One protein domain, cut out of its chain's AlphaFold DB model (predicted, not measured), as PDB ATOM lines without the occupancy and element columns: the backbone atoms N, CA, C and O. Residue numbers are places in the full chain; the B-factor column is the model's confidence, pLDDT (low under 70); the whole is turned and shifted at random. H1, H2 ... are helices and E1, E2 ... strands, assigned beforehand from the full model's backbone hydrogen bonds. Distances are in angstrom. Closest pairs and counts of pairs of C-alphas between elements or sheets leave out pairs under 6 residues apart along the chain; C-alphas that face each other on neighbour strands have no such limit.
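What this domain is: This is residues 2 to 164 of the 173 residues of an uncharacterized protein of Halopelagius longus (UniProt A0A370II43). A twisted sheet of three strands is held between two helices, H1 over one face and H4 over the other, both running along the strands. To one side of this three-layered body, at one end of the longest axis, H2 and H3 cross each other nearly at right angles, among long loops. The printed part has 163 residues with four named helices and three named strands, in the order H1, E1, E2, H2, H3, E3, H4; the class is mixed, helices and strands. The sheet runs E2, E1, E3, all antiparallel. The whole is compact, with a radius of gyration of the C-alphas of 16.6 A and spans of 48 by 37 by 28 A.

Where its parts are: H1, residues 2 to 18, is 24.2 A long and begins at C-alpha 2 (123.255, 150.793, 158.468). E1, residues 23 to 34, covers 32.1 A. E2, residues 37 to 47, covers 28.4 A and bends by 63 degrees at residue 41. H2 is residues 79 to 89, with C-alpha 79 at (135.852, 146.559, 166.765), and H3 is residues 103 to 114. E3, residues 127 to 134, covers 22.8 A. H4, residues 148 to 162, is 21.0 A long and ends at C-alpha 162 (118.754, 132.527, 179.361).

How they stand to each other: E1 is the inner strand. E1 and E2 form a hairpin, antiparallel at 158 degrees; N 28 and O 44 are 2.8 A apart, within hydrogen-bond range. E1 and E3 are antiparallel at 155 degrees, with N 29 and O 129 within range at 2.8 A. H1 is on the sheet at a height of 8.9 A, over E1 and E3; its closest C-alphas to E3 are those of Glu 8 and Ala 132, 5.0 A. H4 is on the opposite face at a height of 9.0 A, over E2 and E1; the closest C-alphas of H4 and E2 are those of Ala 159 and Pro 40, 6.3 A. E2, H2, H3 and E3 make a split strand-helix-strand unit, two strands running the same way with E1 between them; its crossover is right-handed. H2 and H3 touch, about perpendicular at 74 degrees, the C-alphas of Leu 84 and Tyr 107 being closest at 5.2 A. H2 is not on the sheet, and H3 only just is not, with 4 pairs of C-alphas within 10 A. Every O i to N i+4 pair is within range in H2 and H4, 12 of 13 in H1 and 6 of 8 in H3.

The domain as a whole: The C-alphas farthest apart, those of Asp 93 and Gly 143, are 50.1 A apart. The printed part has no cut. Four links are long: E2 to H2 with 31 residues, H2 to H3 and E3 to H4 with 13 each, and H3 to E3 with 12. The mean pLDDT of the printed part is 86.3; residues 74 to 78, 92 to 105 and 142 are under 70.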
ATOM      1  N   GLU A   2     122.473 149.546 158.548       85.50
ATOM      2  CA  GLU A   2     123.255 150.793 158.468       85.50
ATOM      3  C   GLU A   2     122.454 152.087 158.637       85.50
ATOM      4  O   GLU A   2     122.852 152.951 159.415       85.50
ATOM      5  N   SER A   3     121.332 152.224 157.922       89.50
ATOM      6  CA  SER A   3     120.488 153.420 158.020       89.50
ATOM      7  C   SER A   3     119.965 153.625 159.441       89.50
ATOM      8  O   SER A   3     119.945 154.750 159.918       89.50
ATOM      9  N   HIS A   4     119.579 152.541 160.121       91.50
ATOM     10  CA  HIS A   4     119.059 152.593 161.489       91.50
ATOM     11  C   HIS A   4     120.145 153.007 162.480       91.50
ATOM     12  O   HIS A   4     119.951 153.929 163.265       91.50
ATOM     13  N   LEU A   5     121.331 152.401 162.372       90.25
ATOM     14  CA  LEU A   5     122.481 152.754 163.204       90.25
ATOM     15  C   LEU A   5     122.882 154.226 163.035       90.25
ATOM     16  O   LEU A   5     123.216 154.897 164.007       90.25
ATOM     17  N   ARG A   6     122.828 154.740 161.799       92.62
ATOM     18  CA  ARG A   6     123.078 156.157 161.510       92.62
ATOM     19  C   ARG A   6     122.032 157.058 162.148       92.62
ATOM     20  O   ARG A   6     122.415 158.071 162.713       92.62
ATOM     21  N   THR A   7     120.754 156.701 162.060       95.62
ATOM     22  CA  THR A   7     119.665 157.472 162.671       95.62
ATOM     23  C   THR A   7     119.819 157.546 164.186       95.62
ATOM     24  O   THR A   7     119.817 158.639 164.738       95.62
ATOM     25  N   GLU A   8     120.011 156.409 164.856       97.12
ATOM     26  CA  GLU A   8     120.150 156.382 166.316       97.12
ATOM     27  C   GLU A   8     121.434 157.076 166.779       97.12
ATOM     28  O   GLU A   8     121.397 157.921 167.667       97.12
ATOM     29  N   GLY A   9     122.565 156.810 166.126       96.06
ATOM     30  CA  GLY A   9     123.813 157.496 166.444       96.06
ATOM     31  C   GLY A   9     123.764 159.001 166.194       96.06
ATOM     32  O   GLY A   9     124.386 159.760 166.929       96.06
ATOM     33  N   TRP A  10     123.009 159.455 165.191       96.44
ATOM     34  CA  TRP A  10     122.887 160.879 164.894       96.44
ATOM     35  C   TRP A  10     122.155 161.655 165.990       96.44
ATOM     36  O   TRP A  10     122.592 162.758 166.293       96.44
ATOM     37  N   LYS A  11     121.147 161.062 166.647       97.12
ATOM     38  CA  LYS A  11     120.475 161.681 167.805       97.12
ATOM     39  C   LYS A  11     121.477 162.068 168.894       97.12
ATOM     40  O   LYS A  11     121.463 163.189 169.376       97.12
ATOM     41  N   VAL A  12     122.398 161.157 169.216       97.31
ATOM     42  CA  VAL A  12     123.448 161.381 170.224       97.31
ATOM     43  C   VAL A  12     124.445 162.455 169.776       97.31
ATOM     44  O   VAL A  12     124.946 163.224 170.591       97.31
ATOM     45  N   VAL A  13     124.744 162.517 168.476       96.56
ATOM     46  CA  VAL A  13     125.641 163.537 167.914       96.56
ATOM     47  C   VAL A  13     125.005 164.927 167.937       96.56
ATOM     48  O   VAL A  13     125.717 165.893 168.193       96.56
ATOM     49  N   GLU A  14     123.712 165.046 167.630       96.44
ATOM     50  CA  GLU A  14     122.975 166.312 167.747       96.44
ATOM     51  C   GLU A  14     122.917 166.765 169.203       96.44
ATOM     52  O   GLU A  14     123.350 167.870 169.503       96.44
ATOM     53  N   ASP A  15     122.559 165.861 170.111       95.56
ATOM     54  CA  ASP A  15     122.514 166.128 171.549       95.56
ATOM     55  C   ASP A  15     123.859 166.623 172.118       95.56
ATOM     56  O   ASP A  15     123.902 167.579 172.889       95.56
ATOM     57  N   TRP A  16     124.983 166.036 171.684       95.62
ATOM     58  CA  TRP A  16     126.322 166.517 172.051       95.62
ATOM     59  C   TRP A  16     126.643 167.906 171.472       95.62
ATOM     60  O   TRP A  16     127.306 168.705 172.128       95.62
ATOM     61  N   LYS A  17     126.200 168.214 170.245       93.75
ATOM     62  CA  LYS A  17     126.440 169.530 169.624       93.75
ATOM     63  C   LYS A  17     125.655 170.638 170.306       93.75
ATOM     64  O   LYS A  17     126.192 171.731 170.478       93.75
ATOM     65  N   ASP A  18     124.412 170.342 170.655       93.06
ATOM     66  CA  ASP A  18     123.488 171.307 171.239       93.06
ATOM     67  C   ASP A  18     123.675 171.420 172.763       93.06
ATOM     68  O   ASP A  18     123.199 172.373 173.370       93.06
ATOM     69  N   SER A  19     124.488 170.531 173.360       87.12
ATOM     70  CA  SER A  19     124.763 170.469 174.806       87.12
ATOM     71  C   SER A  19     123.495 170.245 175.642       87.12
ATOM     72  O   SER A  19     123.401 170.707 176.777       87.12
ATOM     73  N   ASP A  20     122.525 169.536 175.061       84.75
ATOM     74  CA  ASP A  20     121.227 169.250 175.676       84.75
ATOM     75  C   ASP A  20     121.309 168.119 176.719       84.75
ATOM     76  O   ASP A  20     120.475 168.035 177.618       84.75
ATOM     77  N   ASP A  21     122.325 167.260 176.604       87.00
ATOM     78  CA  ASP A  21     122.625 166.146 177.508       87.00
ATOM     79  C   ASP A  21     121.469 165.166 177.781       87.00
ATOM     80  O   ASP A  21     121.417 164.531 178.827       87.00
ATOM     81  N   ASN A  22     120.585 164.930 176.808       95.19
ATOM     82  CA  ASN A  22     119.474 163.984 176.954       95.19
ATOM     83  C   ASN A  22     119.862 162.523 176.692       95.19
ATOM     84  O   ASN A  22     119.147 161.616 177.125       95.19
ATOM     85  N   TYR A  23     120.947 162.273 175.952       97.06
ATOM     86  CA  TYR A  23     121.354 160.922 175.551       97.06
ATOM     87  C   TYR A  23     122.689 160.499 176.163       97.06
ATOM     88  O   TYR A  23     123.680 161.217 176.094       97.06
ATOM     89  N   GLU A  24     122.776 159.270 176.660       96.38
ATOM     90  CA  GLU A  24     124.043 158.720 177.166       96.38
ATOM     91  C   GLU A  24     124.892 158.070 176.063       96.38
ATOM     92  O   GLU A  24     126.112 157.929 176.186       96.38
ATOM     93  N   GLY A  25     124.261 157.661 174.961       96.62
ATOM     94  CA  GLY A  25     124.917 156.942 173.876       96.62
ATOM     95  C   GLY A  25     123.954 156.066 173.086       96.62
ATOM     96  O   GLY A  25     122.754 156.323 173.026       96.62
ATOM     97  N   VAL A  26     124.488 155.022 172.458       96.75
ATOM     98  CA  VAL A  26     123.726 154.047 171.671       96.75
ATOM     99  C   VAL A  26     123.950 152.648 172.232       96.75
ATOM    100  O   VAL A  26     125.094 152.204 172.336       96.75
ATOM    101  N   ILE A  27     122.862 151.939 172.523       96.12
ATOM    102  CA  ILE A  27     122.844 150.492 172.772       96.12
ATOM    103  C   ILE A  27     122.515 149.773 171.461       96.12
ATOM    104  O   ILE A  27     121.717 150.262 170.655       96.12
ATOM    105  N   TYR A  28     123.126 148.620 171.215       94.31
ATOM    106  CA  TYR A  28     122.841 147.804 170.042       94.31
ATOM    107  C   TYR A  28     122.921 146.312 170.346       94.31
ATOM    108  O   TYR A  28     123.593 145.873 171.279       94.31
ATOM    109  N   MET A  29     122.205 145.531 169.542       94.44
ATOM    110  CA  MET A  29     122.076 144.093 169.699       94.44
ATOM    111  C   MET A  29     122.068 143.395 168.338       94.44
ATOM    112  O   MET A  29     121.300 143.760 167.445       94.44
ATOM    113  N   MET A  30     122.889 142.355 168.204       94.06
ATOM    114  CA  MET A  30     122.707 141.313 167.193       94.06
ATOM    115  C   MET A  30     121.850 140.206 167.796       94.06
ATOM    116  O   MET A  30     122.114 139.787 168.924       94.06
ATOM    117  N   TYR A  31     120.856 139.712 167.067       95.81
ATOM    118  CA  TYR A  31     119.971 138.651 167.545       95.81
ATOM    119  C   TYR A  31     119.511 137.732 166.410       95.81
ATOM    120  O   TYR A  31     119.607 138.072 165.233       95.81
ATOM    121  N   THR A  32     119.016 136.560 166.787       97.12
ATOM    122  CA  THR A  32     118.343 135.590 165.912       97.12
ATOM    123  C   THR A  32     116.908 135.394 166.382       97.12
ATOM    124  O   THR A  32     116.578 135.740 167.520       97.12
ATOM    125  N   LEU A  33     116.069 134.816 165.527       96.69
ATOM    126  CA  LEU A  33     114.714 134.407 165.887       96.69
ATOM    127  C   LEU A  33     114.630 132.878 165.914       96.69
ATOM    128  O   LEU A  33     114.957 132.229 164.922       96.69
ATOM    129  N   ASP A  34     114.195 132.324 167.044       93.69
ATOM    130  CA  ASP A  34     113.802 130.917 167.175       93.69
ATOM    131  C   ASP A  34     112.278 130.848 167.327       93.69
ATOM    132  O   ASP A  34     111.716 131.065 168.408       93.69
ATOM    133  N   GLY A  35     111.591 130.681 166.193       92.75
ATOM    134  CA  GLY A  35     110.161 130.969 166.093       92.75
ATOM    135  C   GLY A  35     109.884 132.438 166.427       92.75
ATOM    136  O   GLY A  35     110.450 133.333 165.804       92.75
ATOM    137  N   ASP A  36     109.051 132.675 167.441       93.31
ATOM    138  CA  ASP A  36     108.731 134.022 167.941       93.31
ATOM    139  C   ASP A  36     109.678 134.491 169.063       93.31
ATOM    140  O   ASP A  36     109.512 135.578 169.621       93.31
ATOM    141  N   THR A  37     110.674 133.675 169.425       95.00
ATOM    142  CA  THR A  37     111.607 133.985 170.513       95.00
ATOM    143  C   THR A  37     112.799 134.769 169.985       95.00
ATOM    144  O   THR A  37     113.562 134.282 169.150       95.00
ATOM    145  N   LEU A  38     113.003 135.972 170.522       95.62
ATOM    146  CA  LEU A  38     114.224 136.738 170.298       95.62
ATOM    147  C   LEU A  38     115.369 136.125 171.110       95.62
ATOM    148  O   LEU A  38     115.307 136.077 172.337       95.62
ATOM    149  N   VAL A  39     116.430 135.707 170.421       96.69
ATOM    150  CA  VAL A  39     117.640 135.144 171.032       96.69
ATOM    151  C   VAL A  39     118.807 136.112 170.812       96.69
ATOM    152  O   VAL A  39     119.314 136.203 169.686       96.69
ATOM    153  N   PRO A  40     119.252 136.854 171.844       96.25
ATOM    154  CA  PRO A  40     120.407 137.736 171.732       96.25
ATOM    155  C   PRO A  40     121.666 136.947 171.364       96.25
ATOM    156  O   PRO A  40     121.973 135.911 171.950       96.25
ATOM    157  N   ARG A  41     122.412 137.457 170.386       95.19
ATOM    158  CA  ARG A  41     123.720 136.929 169.981       95.19
ATOM    159  C   ARG A  41     124.842 137.830 170.447       95.19
ATOM    160  O   ARG A  41     125.870 137.325 170.850       95.19
ATOM    161  N   TYR A  42     124.673 139.144 170.425       93.75
ATOM    162  CA  TYR A  42     125.668 140.070 170.956       93.75
ATOM    163  C   TYR A  42     125.000 141.364 171.388       93.75
ATOM    164  O   TYR A  42     124.080 141.822 170.715       93.75
ATOM    165  N   ILE A  43     125.483 141.958 172.469       94.62
ATOM    166  CA  ILE A  43     124.982 143.201 173.049       94.62
ATOM    167  C   ILE A  43     126.180 144.117 173.254       94.62
ATOM    168  O   ILE A  43     127.203 143.685 173.780       94.62
ATOM    169  N   GLY A  44     126.074 145.362 172.812       93.00
ATOM    170  CA  GLY A  44     127.158 146.321 172.953       93.00
ATOM    171  C   GLY A  44     126.651 147.749 173.054       93.00
ATOM    172  O   GLY A  44     125.540 148.059 172.617       93.00
ATOM    173  N   LYS A  45     127.496 148.646 173.558       93.94
ATOM    174  CA  LYS A  45     127.230 150.089 173.564       93.94
ATOM    175  C   LYS A  45     128.308 150.920 172.868       93.94
ATOM    176  O   LYS A  45     129.444 150.493 172.668       93.94
ATOM    177  N   ALA A  46     127.953 152.155 172.535       93.56
ATOM    178  CA  ALA A  46     128.897 153.260 172.417       93.56
ATOM    179  C   ALA A  46     128.371 154.447 173.219       93.56
ATOM    180  O   ALA A  46     127.285 154.947 172.932       93.56
ATOM    181  N   GLY A  47     129.148 154.898 174.204       95.00
ATOM    182  CA  GLY A  47     128.843 156.127 174.934       95.00
ATOM    183  C   GLY A  47     128.965 157.363 174.042       95.00
ATOM    184  O   GLY A  47     129.686 157.342 173.037       95.00
ATOM    185  N   LYS A  48     128.266 158.436 174.427       95.69
ATOM    186  CA  LYS A  48     128.383 159.769 173.824       95.69
ATOM    187  C   LYS A  48     129.823 160.272 173.902       95.69
ATOM    188  O   LYS A  48     130.375 160.678 172.881       95.69
ATOM    189  N   TYR A  49     130.426 160.204 175.085       94.62
ATOM    190  CA  TYR A  49     131.756 160.741 175.355       94.62
ATOM    191  C   TYR A  49     132.873 159.711 175.116       94.62
ATOM    192  O   TYR A  49     132.663 158.495 175.171       94.62
ATOM    193  N   GLY A  50     134.050 160.214 174.741       89.12
ATOM    194  CA  GLY A  50     135.282 159.451 174.577       89.12
ATOM    195  C   GLY A  50     135.983 159.167 175.908       89.12
ATOM    196  O   GLY A  50     135.407 159.307 176.973       89.12
ATOM    197  N   ARG A  51     137.257 158.760 175.847       85.38
ATOM    198  CA  ARG A  51     138.074 158.482 177.050       85.38
ATOM    199  C   ARG A  51     138.470 159.736 177.837       85.38
ATOM    200  O   ARG A  51     139.053 159.609 178.905       85.38
ATOM    201  N   ASP A  52     138.278 160.905 177.242       86.00
ATOM    202  CA  ASP A  52     138.545 162.211 177.837       86.00
ATOM    203  C   ASP A  52     137.313 162.791 178.544       86.00
ATOM    204  O   ASP A  52     137.414 163.882 179.087       86.00
ATOM    205  N   ASP A  53     136.174 162.083 178.522       83.12
ATOM    206  CA  ASP A  53     134.887 162.481 179.111       83.12
ATOM    207  C   ASP A  53     134.340 163.846 178.638       83.12
ATOM    208  O   ASP A  53     133.356 164.349 179.173       83.12
ATOM    209  N   GLU A  54     134.925 164.424 177.586       85.38
ATOM    210  CA  GLU A  54     134.545 165.729 177.026       85.38
ATOM    211  C   GLU A  54     134.278 165.631 175.515       85.38
ATOM    212  O   GLU A  54     133.294 166.161 174.984       85.38
ATOM    213  N   GLY A  55     135.152 164.929 174.791       91.94
ATOM    214  CA  GLY A  55     135.069 164.797 173.346       91.94
ATOM    215  C   GLY A  55     133.998 163.799 172.919       91.94
ATOM    216  O   GLY A  55     133.809 162.755 173.544       91.94
ATOM    217  N   LEU A  56     133.335 164.064 171.786       94.12
ATOM    218  CA  LEU A  56     132.457 163.075 171.161       94.12
ATOM    219  C   LEU A  56     133.244 161.791 170.878       94.12
ATOM    220  O   LEU A  56     134.291 161.816 170.216       94.12
ATOM    221  N   SER A  57     132.686 160.662 171.306       93.31
ATOM    222  CA  SER A  57     133.236 159.331 171.103       93.31
ATOM    223  C   SER A  57     133.647 159.110 169.653       93.31
ATOM    224  O   SER A  57     132.887 159.344 168.708       93.31
ATOM    225  N   ALA A  58     134.854 158.576 169.464       90.81
ATOM    226  CA  ALA A  58     135.396 158.274 168.145       90.81
ATOM    227  C   ALA A  58     134.512 157.304 167.334       90.81
ATOM    228  O   ALA A  58     134.650 157.262 166.111       90.81
ATOM    229  N   ASN A  59     133.633 156.548 168.005       88.69
ATOM    230  CA  ASN A  59     132.624 155.666 167.414       88.69
ATOM    231  C   ASN A  59     131.455 156.425 166.765       88.69
ATOM    232  O   ASN A  59     130.870 155.936 165.804       88.69
ATOM    233  N   LEU A  60     131.132 157.614 167.271       92.19
ATOM    234  CA  LEU A  60     130.014 158.445 166.815       92.19
ATOM    235  C   LEU A  60     130.476 159.600 165.913       92.19
ATOM    236  O   LEU A  60     129.689 160.163 165.149       92.19
ATOM    237  N   GLN A  61     131.768 159.936 165.946       92.00
ATOM    238  CA  GLN A  61     132.351 160.930 165.050       92.00
ATOM    239  C   GLN A  61     132.107 160.575 163.580       92.00
ATOM    240  O   GLN A  61     132.492 159.508 163.093       92.00
ATOM    241  N   ASN A  62     131.506 161.523 162.857       90.12
ATOM    242  CA  ASN A  62     131.150 161.382 161.447       90.12
ATOM    243  C   ASN A  62     130.247 160.171 161.157       90.12
ATOM    244  O   ASN A  62     130.305 159.633 160.059       90.12
ATOM    245  N   ILE A  63     129.380 159.744 162.084       90.00
ATOM    246  CA  ILE A  63     128.557 158.526 161.929       90.00
ATOM    247  C   ILE A  63     127.717 158.468 160.638       90.00
ATOM    248  O   ILE A  63     127.379 157.384 160.165       90.00
ATOM    249  N   ARG A  64     127.407 159.617 160.022       89.50
ATOM    250  CA  ARG A  64     126.692 159.704 158.734       89.50
ATOM    251  C   ARG A  64     127.553 159.393 157.507       89.50
ATOM    252  O   ARG A  64     126.985 159.130 156.452       89.50
ATOM    253  N   THR A  65     128.875 159.463 157.608       88.38
ATOM    254  CA  THR A  65     129.801 159.338 156.465       88.38
ATOM    255  C   THR A  65     130.947 158.364 156.716       88.38
ATOM    256  O   THR A  65     131.504 157.828 155.764       88.38
ATOM    257  N   ASN A  66     131.293 158.107 157.975       83.94
ATOM    258  CA  ASN A  66     132.317 157.159 158.367       83.94
ATOM    259  C   ASN A  66     131.724 155.753 158.508       83.94
ATOM    260  O   ASN A  66     130.966 155.477 159.438       83.94
ATOM    261  N   ASN A  67     132.127 154.863 157.604       81.00
ATOM    262  CA  ASN A  67     131.714 153.462 157.606       81.00
ATOM    263  C   ASN A  67     132.707 152.532 158.318       81.00
ATOM    264  O   ASN A  67     132.450 151.347 158.458       81.00
ATOM    265  N   THR A  68     133.835 153.047 158.804       77.44
ATOM    266  CA  THR A  68     134.928 152.206 159.325       77.44
ATOM    267  C   THR A  68     134.795 151.860 160.814       77.44
ATOM    268  O   THR A  68     135.618 151.121 161.353       77.44
ATOM    269  N   LYS A  69     133.801 152.426 161.514       79.50
ATOM    270  CA  LYS A  69     133.669 152.367 162.980       79.50
ATOM    271  C   LYS A  69     132.242 152.097 163.433       79.50
ATOM    272  O   LYS A  69     131.302 152.444 162.727       79.50
ATOM    273  N   PHE A  70     132.130 151.596 164.667       82.19
ATOM    274  CA  PHE A  70     130.893 151.347 165.409       82.19
ATOM    275  C   PHE A  70     129.930 150.393 164.700       82.19
ATOM    276  O   PHE A  70     129.158 150.809 163.847       82.19
ATOM    277  N   ALA A  71     129.973 149.112 165.076       75.75
ATOM    278  CA  ALA A  71     129.065 148.081 164.572       75.75
ATOM    279  C   ALA A  71     128.933 148.065 163.027       75.75
ATOM    280  O   ALA A  71     127.825 148.075 162.498       75.75
ATOM    281  N   ARG A  72     130.059 148.058 162.294       78.50
ATOM    282  CA  ARG A  72     130.103 148.037 160.815       78.50
ATOM    283  C   ARG A  72     130.683 146.732 160.298       78.50
ATOM    284  O   ARG A  72     131.622 146.205 160.884       78.50
ATOM    285  N   TRP A  73     130.127 146.244 159.193       75.62
ATOM    286  CA  TRP A  73     130.538 145.002 158.544       75.62
ATOM    287  C   TRP A  73     131.304 145.302 157.255       75.62
ATOM    288  O   TRP A  73     130.748 145.925 156.356       75.62
ATOM    289  N   GLY A  74     132.553 144.842 157.145       67.81
ATOM    290  CA  GLY A  74     133.332 144.872 155.899       67.81
ATOM    291  C   GLY A  74     133.957 146.218 155.503       67.81
ATOM    292  O   GLY A  74     134.849 146.231 154.665       67.81
ATOM    293  N   ASP A  75     133.555 147.329 156.122       68.81
ATOM    294  CA  ASP A  75     134.069 148.677 155.816       68.81
ATOM    295  C   ASP A  75     135.264 149.104 156.696       68.81
ATOM    296  O   ASP A  75     135.766 150.225 156.601       68.81
ATOM    297  N   GLY A  76     135.737 148.224 157.577       68.38
ATOM    298  CA  GLY A  76     136.909 148.448 158.416       68.38
ATOM    299  C   GLY A  76     137.139 147.300 159.392       68.38
ATOM    300  O   GLY A  76     136.259 146.475 159.612       68.38
ATOM    301  N   TYR A  77     138.323 147.272 160.001       67.69
ATOM    302  CA  TYR A  77     138.740 146.213 160.931       67.69
ATOM    303  C   TYR A  77     138.651 146.620 162.400       67.69
ATOM    304  O   TYR A  77     139.113 145.904 163.277       67.69
ATOM    305  N   ALA A  78     138.119 147.805 162.693       64.12
ATOM    306  CA  ALA A  78     137.993 148.253 164.067       64.12
ATOM    307  C   ALA A  78     136.740 147.647 164.710       64.12
ATOM    308  O   ALA A  78     135.636 147.791 164.177       64.12
ATOM    309  N   TYR A  79     136.916 147.091 165.912       72.94
ATOM    310  CA  TYR A  79     135.852 146.559 166.765       72.94
ATOM    311  C   TYR A  79     135.183 145.285 166.213       72.94
ATOM    312  O   TYR A  79     135.479 144.799 165.125       72.94
ATOM    313  N   HIS A  80     134.233 144.749 166.982       77.50
ATOM    314  CA  HIS A  80     133.780 143.363 166.860       77.50
ATOM    315  C   HIS A  80     133.273 142.926 165.480       77.50
ATOM    316  O   HIS A  80     133.647 141.863 164.992       77.50
ATOM    317  N   ILE A  81     132.415 143.727 164.844       77.31
ATOM    318  CA  ILE A  81     131.816 143.368 163.548       77.31
ATOM    319  C   ILE A  81     132.853 143.480 162.411       77.31
ATOM    320  O   ILE A  81     132.850 142.663 161.488       77.31
ATOM    321  N   GLY A  82     133.783 144.435 162.509       76.12
ATOM    322  CA  GLY A  82     134.866 144.608 161.544       76.12
ATOM    323  C   GLY A  82     135.876 143.463 161.596       76.12
ATOM    324  O   GLY A  82     136.183 142.855 160.570       76.12
ATOM    325  N   GLU A  83     136.330 143.101 162.795       77.38
ATOM    326  CA  GLU A  83     137.272 141.992 162.997       77.38
ATOM    327  C   GLU A  83     136.657 140.635 162.620       77.38
ATOM    328  O   GLU A  83     137.320 139.814 161.983       77.38
ATOM    329  N   LEU A  84     135.363 140.424 162.897       83.62
ATOM    330  CA  LEU A  84     134.638 139.247 162.410       83.62
ATOM    331  C   LEU A  84     134.656 139.164 160.876       83.62
ATOM    332  O   LEU A  84     134.883 138.088 160.320       83.62
ATOM    333  N   SER A  85     134.460 140.287 160.176       80.12
ATOM    334  CA  SER A  85     134.495 140.293 158.709       80.12
ATOM    335  C   SER A  85     135.872 139.909 158.154       80.12
ATOM    336  O   SER A  85     135.948 139.190 157.158       80.12
ATOM    337  N   ALA A  86     136.957 140.294 158.832       76.94
ATOM    338  CA  ALA A  86     138.313 139.932 158.430       76.94
ATOM    339  C   ALA A  86     138.576 138.423 158.544       76.94
ATOM    340  O   ALA A  86     139.178 137.837 157.637       76.94
ATOM    341  N   VAL A  87     138.075 137.790 159.614       81.25
ATOM    342  CA  VAL A  87     138.145 136.333 159.810       81.25
ATOM    343  C   VAL A  87     137.369 135.599 158.715       81.25
ATOM    344  O   VAL A  87     137.918 134.712 158.070       81.25
ATOM    345  N   VAL A  88     136.124 136.003 158.444       84.81
ATOM    346  CA  VAL A  88     135.236 135.325 157.476       84.81
ATOM    347  C   VAL A  88     135.690 135.501 156.021       84.81
ATOM    348  O   VAL A  88     135.506 134.612 155.185       84.81
ATOM    349  N   LEU A  89     136.267 136.654 155.678       80.19
ATOM    350  CA  LEU A  89     136.691 136.960 154.308       80.19
ATOM    351  C   LEU A  89     138.139 136.560 154.004       80.19
ATOM    352  O   LEU A  89     138.558 136.669 152.853       80.19
ATOM    353  N   ASN A  90     138.866 136.030 154.991       75.12
ATOM    354  CA  ASN A  90     140.279 135.667 154.896       75.12
ATOM    355  C   ASN A  90     141.199 136.845 154.534       75.12
ATOM    356  O   ASN A  90     142.184 136.671 153.823       75.12
ATOM    357  N   HIS A  91     140.931 138.039 155.068       70.25
ATOM    358  CA  HIS A  91     141.840 139.192 154.951       70.25
ATOM    359  C   HIS A  91     142.954 139.171 156.018       70.25
ATOM    360  O   HIS A  91     143.500 140.199 156.382       70.25
ATOM    361  N   GLN A  92     143.298 137.991 156.539       58.97
ATOM    362  CA  GLN A  92     144.123 137.810 157.743       58.97
ATOM    363  C   GLN A  92     145.609 138.160 157.539       58.97
ATOM    364  O   GLN A  92     146.319 138.389 158.516       58.97
ATOM    365  N   ASP A  93     146.060 138.208 156.282       59.06
ATOM    366  CA  ASP A  93     147.414 138.627 155.899       59.06
ATOM    367  C   ASP A  93     147.550 140.160 155.787       59.06
ATOM    368  O   ASP A  93     148.634 140.676 155.516       59.06
ATOM    369  N   ASP A  94     146.459 140.907 155.982       59.75
ATOM    370  CA  ASP A  94     146.467 142.366 156.009       59.75
ATOM    371  C   ASP A  94     146.900 142.852 157.404       59.75
ATOM    372  O   ASP A  94     146.169 142.739 158.391       59.75
ATOM    373  N   GLU A  95     148.113 143.407 157.500       57.03
ATOM    374  CA  GLU A  95     148.696 143.919 158.751       57.03
ATOM    375  C   GLU A  95     147.813 144.975 159.448       57.03
ATOM    376  O   GLU A  95     147.953 145.199 160.653       57.03
ATOM    377  N   SER A  96     146.867 145.601 158.737       54.00
ATOM    378  CA  SER A  96     145.926 146.571 159.312       54.00
ATOM    379  C   SER A  96     144.790 145.947 160.141       54.00
ATOM    380  O   SER A  96     144.096 146.671 160.863       54.00
ATOM    381  N   VAL A  97     144.636 144.619 160.097       51.03
ATOM    382  CA  VAL A  97     143.648 143.825 160.855       51.03
ATOM    383  C   VAL A  97     144.128 143.518 162.281       51.03
ATOM    384  O   VAL A  97     143.331 143.270 163.180       51.03
ATOM    385  N   ASN A  98     145.439 143.570 162.527       50.03
ATOM    386  CA  ASN A  98     146.074 143.033 163.733       50.03
ATOM    387  C   ASN A  98     146.199 144.083 164.857       50.03
ATOM    388  O   ASN A  98     147.297 144.451 165.278       50.03
ATOM    389  N   ARG A  99     145.068 144.629 165.326       51.50
ATOM    390  CA  ARG A  99     145.063 145.536 166.495       51.50
ATOM    391  C   ARG A  99     144.982 144.803 167.826       51.50
ATOM    392  O   ARG A  99     145.494 145.325 168.816       51.50
ATOM    393  N   ASP A 100     144.381 143.620 167.838       50.06
ATOM    394  CA  ASP A 100     144.357 142.748 169.006       50.06
ATOM    395  C   ASP A 100     145.539 141.764 168.973       50.06
ATOM    396  O   ASP A 100     146.034 141.407 167.906       50.06
ATOM    397  N   ARG A 101     146.040 141.332 170.137       45.84
ATOM    398  CA  ARG A 101     147.176 140.379 170.198       45.84
ATOM    399  C   ARG A 101     146.761 138.929 169.909       45.84
ATOM    400  O   ARG A 101     147.635 138.097 169.676       45.84
ATOM    401  N   ASP A 102     145.458 138.642 169.915       51.41
ATOM    402  CA  ASP A 102     144.868 137.342 169.566       51.41
ATOM    403  C   ASP A 102     143.450 137.482 168.951       51.41
ATOM    404  O   ASP A 102     142.459 137.006 169.513       51.41
ATOM    405  N   PRO A 103     143.306 138.117 167.770       52.53
ATOM    406  CA  PRO A 103     142.021 138.186 167.067       52.53
ATOM    407  C   PRO A 103     141.524 136.788 166.655       52.53
ATOM    408  O   PRO A 103     140.326 136.583 166.442       52.53
ATOM    409  N   LYS A 104     142.439 135.806 166.592       52.94
ATOM    410  CA  LYS A 104     142.169 134.421 166.196       52.94
ATOM    411  C   LYS A 104     141.310 133.684 167.219       52.94
ATOM    412  O   LYS A 104     140.474 132.892 166.813       52.94
ATOM    413  N   GLY A 105     141.451 133.935 168.520       67.12
ATOM    414  CA  GLY A 105     140.663 133.223 169.530       67.12
ATOM    415  C   GLY A 105     139.182 133.622 169.559       67.12
ATOM    416  O   GLY A 105     138.297 132.765 169.533       67.12
ATOM    417  N   LYS A 106     138.892 134.925 169.637       79.31
ATOM    418  CA  LYS A 106     137.524 135.431 169.849       79.31
ATOM    419  C   LYS A 106     136.692 135.424 168.570       79.31
ATOM    420  O   LYS A 106     135.590 134.879 168.563       79.31
ATOM    421  N   TYR A 107     137.204 136.010 167.491       83.38
ATOM    422  CA  TYR A 107     136.409 136.198 166.275       83.38
ATOM    423  C   TYR A 107     136.318 134.939 165.418       83.38
ATOM    424  O   TYR A 107     135.332 134.785 164.702       83.38
ATOM    425  N   GLN A 108     137.248 133.987 165.569       84.25
ATOM    426  CA  GLN A 108     137.049 132.640 165.030       84.25
ATOM    427  C   GLN A 108     135.867 131.944 165.706       84.25
ATOM    428  O   GLN A 108     135.011 131.425 165.005       84.25
ATOM    429  N   LYS A 109     135.732 132.016 167.041       86.81
ATOM    430  CA  LYS A 109     134.552 131.461 167.734       86.81
ATOM    431  C   LYS A 109     133.253 132.094 167.239       86.81
ATOM    432  O   LYS A 109     132.257 131.399 167.064       86.81
ATOM    433  N   TRP A 110     133.259 133.405 167.001       89.94
ATOM    434  CA  TRP A 110     132.108 134.096 166.417       89.94
ATOM    435  C   TRP A 110     131.824 133.605 164.995       89.94
ATOM    436  O   TRP A 110     130.671 133.327 164.674       89.94
ATOM    437  N   ALA A 111     132.858 133.458 164.160       90.00
ATOM    438  CA  ALA A 111     132.724 132.927 162.810       90.00
ATOM    439  C   ALA A 111     132.146 131.504 162.830       90.00
ATOM    440  O   ALA A 111     131.143 131.247 162.167       90.00
ATOM    441  N   ASP A 112     132.685 130.618 163.666       90.44
ATOM    442  CA  ASP A 112     132.225 129.235 163.818       90.44
ATOM    443  C   ASP A 112     130.756 129.169 164.274       90.44
ATOM    444  O   ASP A 112     129.984 128.331 163.791       90.44
ATOM    445  N   ALA A 113     130.354 130.080 165.168       92.12
ATOM    446  CA  ALA A 113     129.002 130.171 165.718       92.12
ATOM    447  C   ALA A 113     127.970 130.786 164.755       92.12
ATOM    448  O   ALA A 113     126.772 130.521 164.900       92.12
ATOM    449  N   LEU A 114     128.400 131.624 163.808       93.06
ATOM    450  CA  LEU A 114     127.510 132.395 162.932       93.06
ATOM    451  C   LEU A 114     127.484 131.887 161.489       93.06
ATOM    452  O   LEU A 114     126.453 132.005 160.832       93.06
ATOM    453  N   PHE A 115     128.574 131.302 160.994       93.75
ATOM    454  CA  PHE A 115     128.739 130.918 159.593       93.75
ATOM    455  C   PHE A 115     128.826 129.403 159.421       93.75
ATOM    456  O   PHE A 115     129.323 128.673 160.279       93.75
ATOM    457  N   VAL A 116     128.312 128.919 158.291       94.31
ATOM    458  CA  VAL A 116     128.532 127.540 157.849       94.31
ATOM    459  C   VAL A 116     130.042 127.345 157.622       94.31
ATOM    460  O   VAL A 116     130.662 128.232 157.031       94.31
ATOM    461  N   PRO A 117     130.650 126.226 158.068       89.12
ATOM    462  CA  PRO A 117     132.085 125.995 157.891       89.12
ATOM    463  C   PRO A 117     132.503 126.101 156.423       89.12
ATOM    464  O   PRO A 117     131.755 125.690 155.535       89.12
ATOM    465  N   ASP A 118     133.686 126.672 156.185       83.88
ATOM    466  CA  ASP A 118     134.265 126.893 154.850       83.88
ATOM    467  C   ASP A 118     133.360 127.694 153.894       83.88
ATOM    468  O   ASP A 118     133.451 127.590 152.668       83.88
ATOM    469  N   SER A 119     132.471 128.517 154.454       88.62
ATOM    470  CA  SER A 119     131.491 129.303 153.716       88.62
ATOM    471  C   SER A 119     131.357 130.719 154.280       88.62
ATOM    472  O   SER A 119     131.722 131.021 155.411       88.62
ATOM    473  N   ARG A 120     130.797 131.608 153.457       89.00
ATOM    474  CA  ARG A 120     130.394 132.976 153.828       89.00
ATOM    475  C   ARG A 120     128.885 133.077 154.070       89.00
ATOM    476  O   ARG A 120     128.329 134.169 154.121       89.00
ATOM    477  N   THR A 121     128.216 131.933 154.170       92.50
ATOM    478  CA  THR A 121     126.783 131.821 154.424       92.50
ATOM    479  C   THR A 121     126.535 131.752 155.922       92.50
ATOM    480  O   THR A 121     127.116 130.915 156.612       92.50
ATOM    481  N   LEU A 122     125.655 132.619 156.420       93.31
ATOM    482  CA  LEU A 122     125.188 132.553 157.799       93.31
ATOM    483  C   LEU A 122     124.413 131.248 158.038       93.31
ATOM    484  O   LEU A 122     123.675 130.790 157.166       93.31
ATOM    485  N   ARG A 123     124.562 130.656 159.226       94.75
ATOM    486  CA  ARG A 123     123.804 129.460 159.646       94.75
ATOM    487  C   ARG A 123     122.310 129.742 159.786       94.75
ATOM    488  O   ARG A 123     121.496 128.841 159.629       94.75
ATOM    489  N   GLU A 124     121.983 130.985 160.106       94.31
ATOM    490  CA  GLU A 124     120.644 131.487 160.383       94.31
ATOM    491  C   GLU A 124     120.611 132.998 160.127       94.31
ATOM    492  O   GLU A 124     121.655 133.653 160.077       94.31
ATOM    493  N   GLU A 125     119.421 133.557 159.927       94.81
ATOM    494  CA  GLU A 125     119.276 134.990 159.682       94.81
ATOM    495  C   GLU A 125     119.648 135.794 160.935       94.81
ATOM    496  O   GLU A 125     119.135 135.551 162.027       94.81
ATOM    497  N   ILE A 126     120.554 136.759 160.762       92.81
ATOM    498  CA  ILE A 126     120.983 137.663 161.827       92.81
ATOM    499  C   ILE A 126     120.266 138.993 161.664       92.81
ATOM    500  O   ILE A 126     120.375 139.668 160.638       92.81
ATOM    501  N   TYR A 127     119.592 139.395 162.728       93.81
ATOM    502  CA  TYR A 127     118.927 140.673 162.840       93.81
ATOM    503  C   TYR A 127     119.761 141.630 163.689       93.81
ATOM    504  O   TYR A 127     120.571 141.229 164.528       93.81
ATOM    505  N   PHE A 128     119.551 142.924 163.462       92.06
ATOM    506  CA  PHE A 128     120.266 143.982 164.158       92.06
ATOM    507  C   PHE A 128     119.291 145.033 164.671       92.06
ATOM    508  O   PHE A 128     118.494 145.579 163.904       92.06
ATOM    509  N   TRP A 129     119.400 145.348 165.955       94.44
ATOM    510  CA  TRP A 129     118.658 146.405 166.625       94.44
ATOM    511  C   TRP A 129     119.630 147.407 167.246       94.44
ATOM    512  O   TRP A 129     120.706 147.039 167.704       94.44
ATOM    513  N   ALA A 130     119.254 148.682 167.253       95.00
ATOM    514  CA  ALA A 130     119.979 149.725 167.965       95.00
ATOM    515  C   ALA A 130     119.010 150.798 168.449       95.00
ATOM    516  O   ALA A 130     117.934 150.970 167.868       95.00
ATOM    517  N   ARG A 131     119.405 151.526 169.489       96.56
ATOM    518  CA  ARG A 131     118.629 152.629 170.047       96.56
ATOM    519  C   ARG A 131     119.545 153.651 170.713       96.56
ATOM    520  O   ARG A 131     120.451 153.275 171.453       96.56
ATOM    521  N   ALA A 132     119.294 154.931 170.461       97.56
ATOM    522  CA  ALA A 132     119.849 156.019 171.252       97.56
ATOM    523  C   ALA A 132     119.196 155.998 172.636       97.56
ATOM    524  O   ALA A 132     117.968 156.048 172.737       97.56
ATOM    525  N   TRP A 133     120.012 155.874 173.674       97.44
ATOM    526  CA  TRP A 133     119.552 155.685 175.041       97.44
ATOM    527  C   TRP A 133     119.439 157.023 175.760       97.44
ATOM    528  O   TRP A 133     120.431 157.755 175.833       97.44
ATOM    529  N   GLN A 134     118.239 157.347 176.238       96.00
ATOM    530  CA  GLN A 134     117.973 158.578 176.979       96.00
ATOM    531  C   GLN A 134     118.244 158.390 178.471       96.00
ATOM    532  O   GLN A 134     118.123 157.282 178.982       96.00
ATOM    533  N   ILE A 135     118.561 159.473 179.178       93.38
ATOM    534  CA  ILE A 135     118.753 159.437 180.640       93.38
ATOM    535  C   ILE A 135     117.481 158.951 181.355       93.38
ATOM    536  O   ILE A 135     117.553 158.180 182.306       93.38
ATOM    537  N   GLU A 136     116.309 159.345 180.851       92.50
ATOM    538  CA  GLU A 136     115.008 158.957 181.413       92.50
ATOM    539  C   GLU A 136     114.542 157.555 180.969       92.50
ATOM    540  O   GLU A 136     113.472 157.090 181.377       92.50
ATOM    541  N   ASP A 137     115.305 156.859 180.113       93.38
ATOM    542  CA  ASP A 137     114.919 155.525 179.667       93.38
ATOM    543  C   ASP A 137     115.002 154.506 180.817       93.38
ATOM    544  O   ASP A 137     115.931 154.462 181.630       93.38
ATOM    545  N   THR A 138     114.004 153.624 180.856       90.88
ATOM    546  CA  THR A 138     113.911 152.559 181.858       90.88
ATOM    547  C   THR A 138     114.423 151.242 181.292       90.88
ATOM    548  O   THR A 138     114.094 150.844 180.170       90.88
ATOM    549  N   GLY A 139     115.257 150.555 182.074       84.94
ATOM    550  CA  GLY A 139     115.776 149.239 181.728       84.94
ATOM    551  C   GLY A 139     114.718 148.127 181.816       84.94
ATOM    552  O   GLY A 139     113.593 148.344 182.270       84.94
ATOM    553  N   PRO A 140     115.078 146.891 181.428       81.25
ATOM    554  CA  PRO A 140     114.163 145.742 181.426       81.25
ATOM    555  C   PRO A 140     113.709 145.309 182.832       81.25
ATOM    556  O   PRO A 140     112.696 144.627 182.977       81.25
ATOM    557  N   PHE A 141     114.439 145.702 183.876       80.00
ATOM    558  CA  PHE A 141     114.138 145.390 185.273       80.00
ATOM    559  C   PHE A 141     113.312 146.515 185.911       80.00
ATOM    560  O   PHE A 141     113.801 147.233 186.776       80.00
ATOM    561  N   TYR A 142     112.082 146.668 185.406       69.44
ATOM    562  CA  TYR A 142     111.073 147.704 185.677       69.44
ATOM    563  C   TYR A 142     111.270 148.599 186.917       69.44
ATOM    564  O   TYR A 142     111.428 148.120 188.038       69.44
ATOM    565  N   GLY A 143     111.051 149.904 186.721       70.19
ATOM    566  CA  GLY A 143     110.737 150.852 187.800       70.19
ATOM    567  C   GLY A 143     111.816 151.883 188.116       70.19
ATOM    568  O   GLY A 143     111.578 152.735 188.967       70.19
ATOM    569  N   PHE A 144     112.960 151.835 187.429       79.50
ATOM    570  CA  PHE A 144     114.063 152.767 187.649       79.50
ATOM    571  C   PHE A 144     114.719 153.172 186.330       79.50
ATOM    572  O   PHE A 144     114.894 152.347 185.425       79.50
ATOM    573  N   GLU A 145     115.097 154.446 186.249       87.38
ATOM    574  CA  GLU A 145     116.040 154.948 185.250       87.38
ATOM    575  C   GLU A 145     117.301 154.085 185.288       87.38
ATOM    576  O   GLU A 145     117.769 153.667 186.351       87.38
ATOM    577  N   THR A 146     117.807 153.732 184.115       91.56
ATOM    578  CA  THR A 146     118.953 152.836 183.993       91.56
ATOM    579  C   THR A 146     119.975 153.501 183.100       91.56
ATOM    580  O   THR A 146     119.678 153.750 181.937       91.56
ATOM    581  N   SER A 147     121.183 153.745 183.610       94.12
ATOM    582  CA  SER A 147     122.264 154.253 182.765       94.12
ATOM    583  C   SER A 147     122.577 153.267 181.639       94.12
ATOM    584  O   SER A 147     122.379 152.059 181.771       94.12
ATOM    585  N   LEU A 148     123.117 153.754 180.529       95.50
ATOM    586  CA  LEU A 148     123.508 152.947 179.377       95.50
ATOM    587  C   LEU A 148     124.502 151.842 179.761       95.50
ATOM    588  O   LEU A 148     124.449 150.739 179.222       95.50
ATOM    589  N   GLU A 149     125.412 152.127 180.693       93.38
ATOM    590  CA  GLU A 149     126.356 151.133 181.211       93.38
ATOM    591  C   GLU A 149     125.655 150.048 182.032       93.38
ATOM    592  O   GLU A 149     125.874 148.860 181.789       93.38
ATOM    593  N   ALA A 150     124.755 150.440 182.939       93.25
ATOM    594  CA  ALA A 150     123.963 149.484 183.702       93.25
ATOM    595  C   ALA A 150     123.042 148.664 182.788       93.25
ATOM    596  O   ALA A 150     122.886 147.463 182.999       93.25
ATOM    597  N   LEU A 151     122.466 149.275 181.750       95.19
ATOM    598  CA  LEU A 151     121.621 148.606 180.767       95.19
ATOM    599  C   LEU A 151     122.393 147.519 180.019       95.19
ATOM    600  O   LEU A 151     121.903 146.395 179.928       95.19
ATOM    601  N   GLU A 152     123.568 147.843 179.472       95.25
ATOM    602  CA  GLU A 152     124.399 146.874 178.750       95.25
ATOM    603  C   GLU A 152     124.727 145.678 179.648       95.25
ATOM    604  O   GLU A 152     124.485 144.536 179.260       95.25
ATOM    605  N   TYR A 153     125.191 145.944 180.869       93.38
ATOM    606  CA  TYR A 153     125.515 144.908 181.844       93.38
ATOM    607  C   TYR A 153     124.303 144.022 182.174       93.38
ATOM    608  O   TYR A 153     124.372 142.796 182.098       93.38
ATOM    609  N   ASN A 154     123.160 144.643 182.463       92.75
ATOM    610  CA  ASN A 154     121.903 143.967 182.779       92.75
ATOM    611  C   ASN A 154     121.410 143.071 181.638       92.75
ATOM    612  O   ASN A 154     120.976 141.943 181.875       92.75
ATOM    613  N   LEU A 155     121.479 143.564 180.401       94.50
ATOM    614  CA  LEU A 155     121.069 142.813 179.221       94.50
ATOM    615  C   LEU A 155     122.023 141.651 178.923       94.50
ATOM    616  O   LEU A 155     121.551 140.575 178.558       94.50
ATOM    617  N   ILE A 156     123.337 141.840 179.098       94.88
ATOM    618  CA  ILE A 156     124.332 140.767 178.948       94.88
ATOM    619  C   ILE A 156     124.088 139.671 179.984       94.88
ATOM    620  O   ILE A 156     124.013 138.507 179.601       94.88
ATOM    621  N   ASN A 157     123.902 140.024 181.257       93.31
ATOM    622  CA  ASN A 157     123.632 139.046 182.312       93.31
ATOM    623  C   ASN A 157     122.353 138.257 182.036       93.31
ATOM    624  O   ASN A 157     122.376 137.030 182.030       93.31
ATOM    625  N   LEU A 158     121.257 138.950 181.716       93.44
ATOM    626  CA  LEU A 158     119.988 138.301 181.392       93.44
ATOM    627  C   LEU A 158     120.120 137.354 180.191       93.44
ATOM    628  O   LEU A 158     119.587 136.245 180.208       93.44
ATOM    629  N   ALA A 159     120.823 137.780 179.139       94.94
ATOM    630  CA  ALA A 159     121.044 136.950 177.963       94.94
ATOM    631  C   ALA A 159     121.975 135.764 178.250       94.94
ATOM    632  O   ALA A 159     121.767 134.695 177.685       94.94
ATOM    633  N   SER A 160     122.967 135.934 179.124       94.44
ATOM    634  CA  SER A 160     123.883 134.873 179.550       94.44
ATOM    635  C   SER A 160     123.142 133.800 180.351       94.44
ATOM    636  O   SER A 160     123.332 132.612 180.107       94.44
ATOM    637  N   ASP A 161     122.230 134.212 181.234       94.12
ATOM    638  CA  ASP A 161     121.411 133.298 182.037       94.12
ATOM    639  C   ASP A 161     120.421 132.495 181.179       94.12
ATOM    640  O   ASP A 161     120.223 131.300 181.396       94.12
ATOM    641  N   LEU A 162     119.785 133.148 180.199       95.00
ATOM    642  CA  LEU A 162     118.754 132.527 179.361       95.00
ATOM    643  C   LEU A 162     119.323 131.765 178.155       95.00
ATOM    644  O   LEU A 162     118.722 130.786 177.711       95.00
ATOM    645  N   PHE A 163     120.454 132.212 177.606       95.00
ATOM    646  CA  PHE A 163     121.024 131.716 176.348       95.00
ATOM    647  C   PHE A 163     122.557 131.532 176.412       95.00
ATOM    648  O   PHE A 163     123.274 132.037 175.537       95.00
ATOM    649  N   PRO A 164     123.080 130.774 177.396       92.81
ATOM    650  CA  PRO A 164     124.519 130.687 177.675       92.81
ATOM    651  C   PRO A 164     125.346 130.179 176.485       92.81
ATOM    652  O   PRO A 164     126.458 130.645 176.256       92.81
TER     653      PRO A 164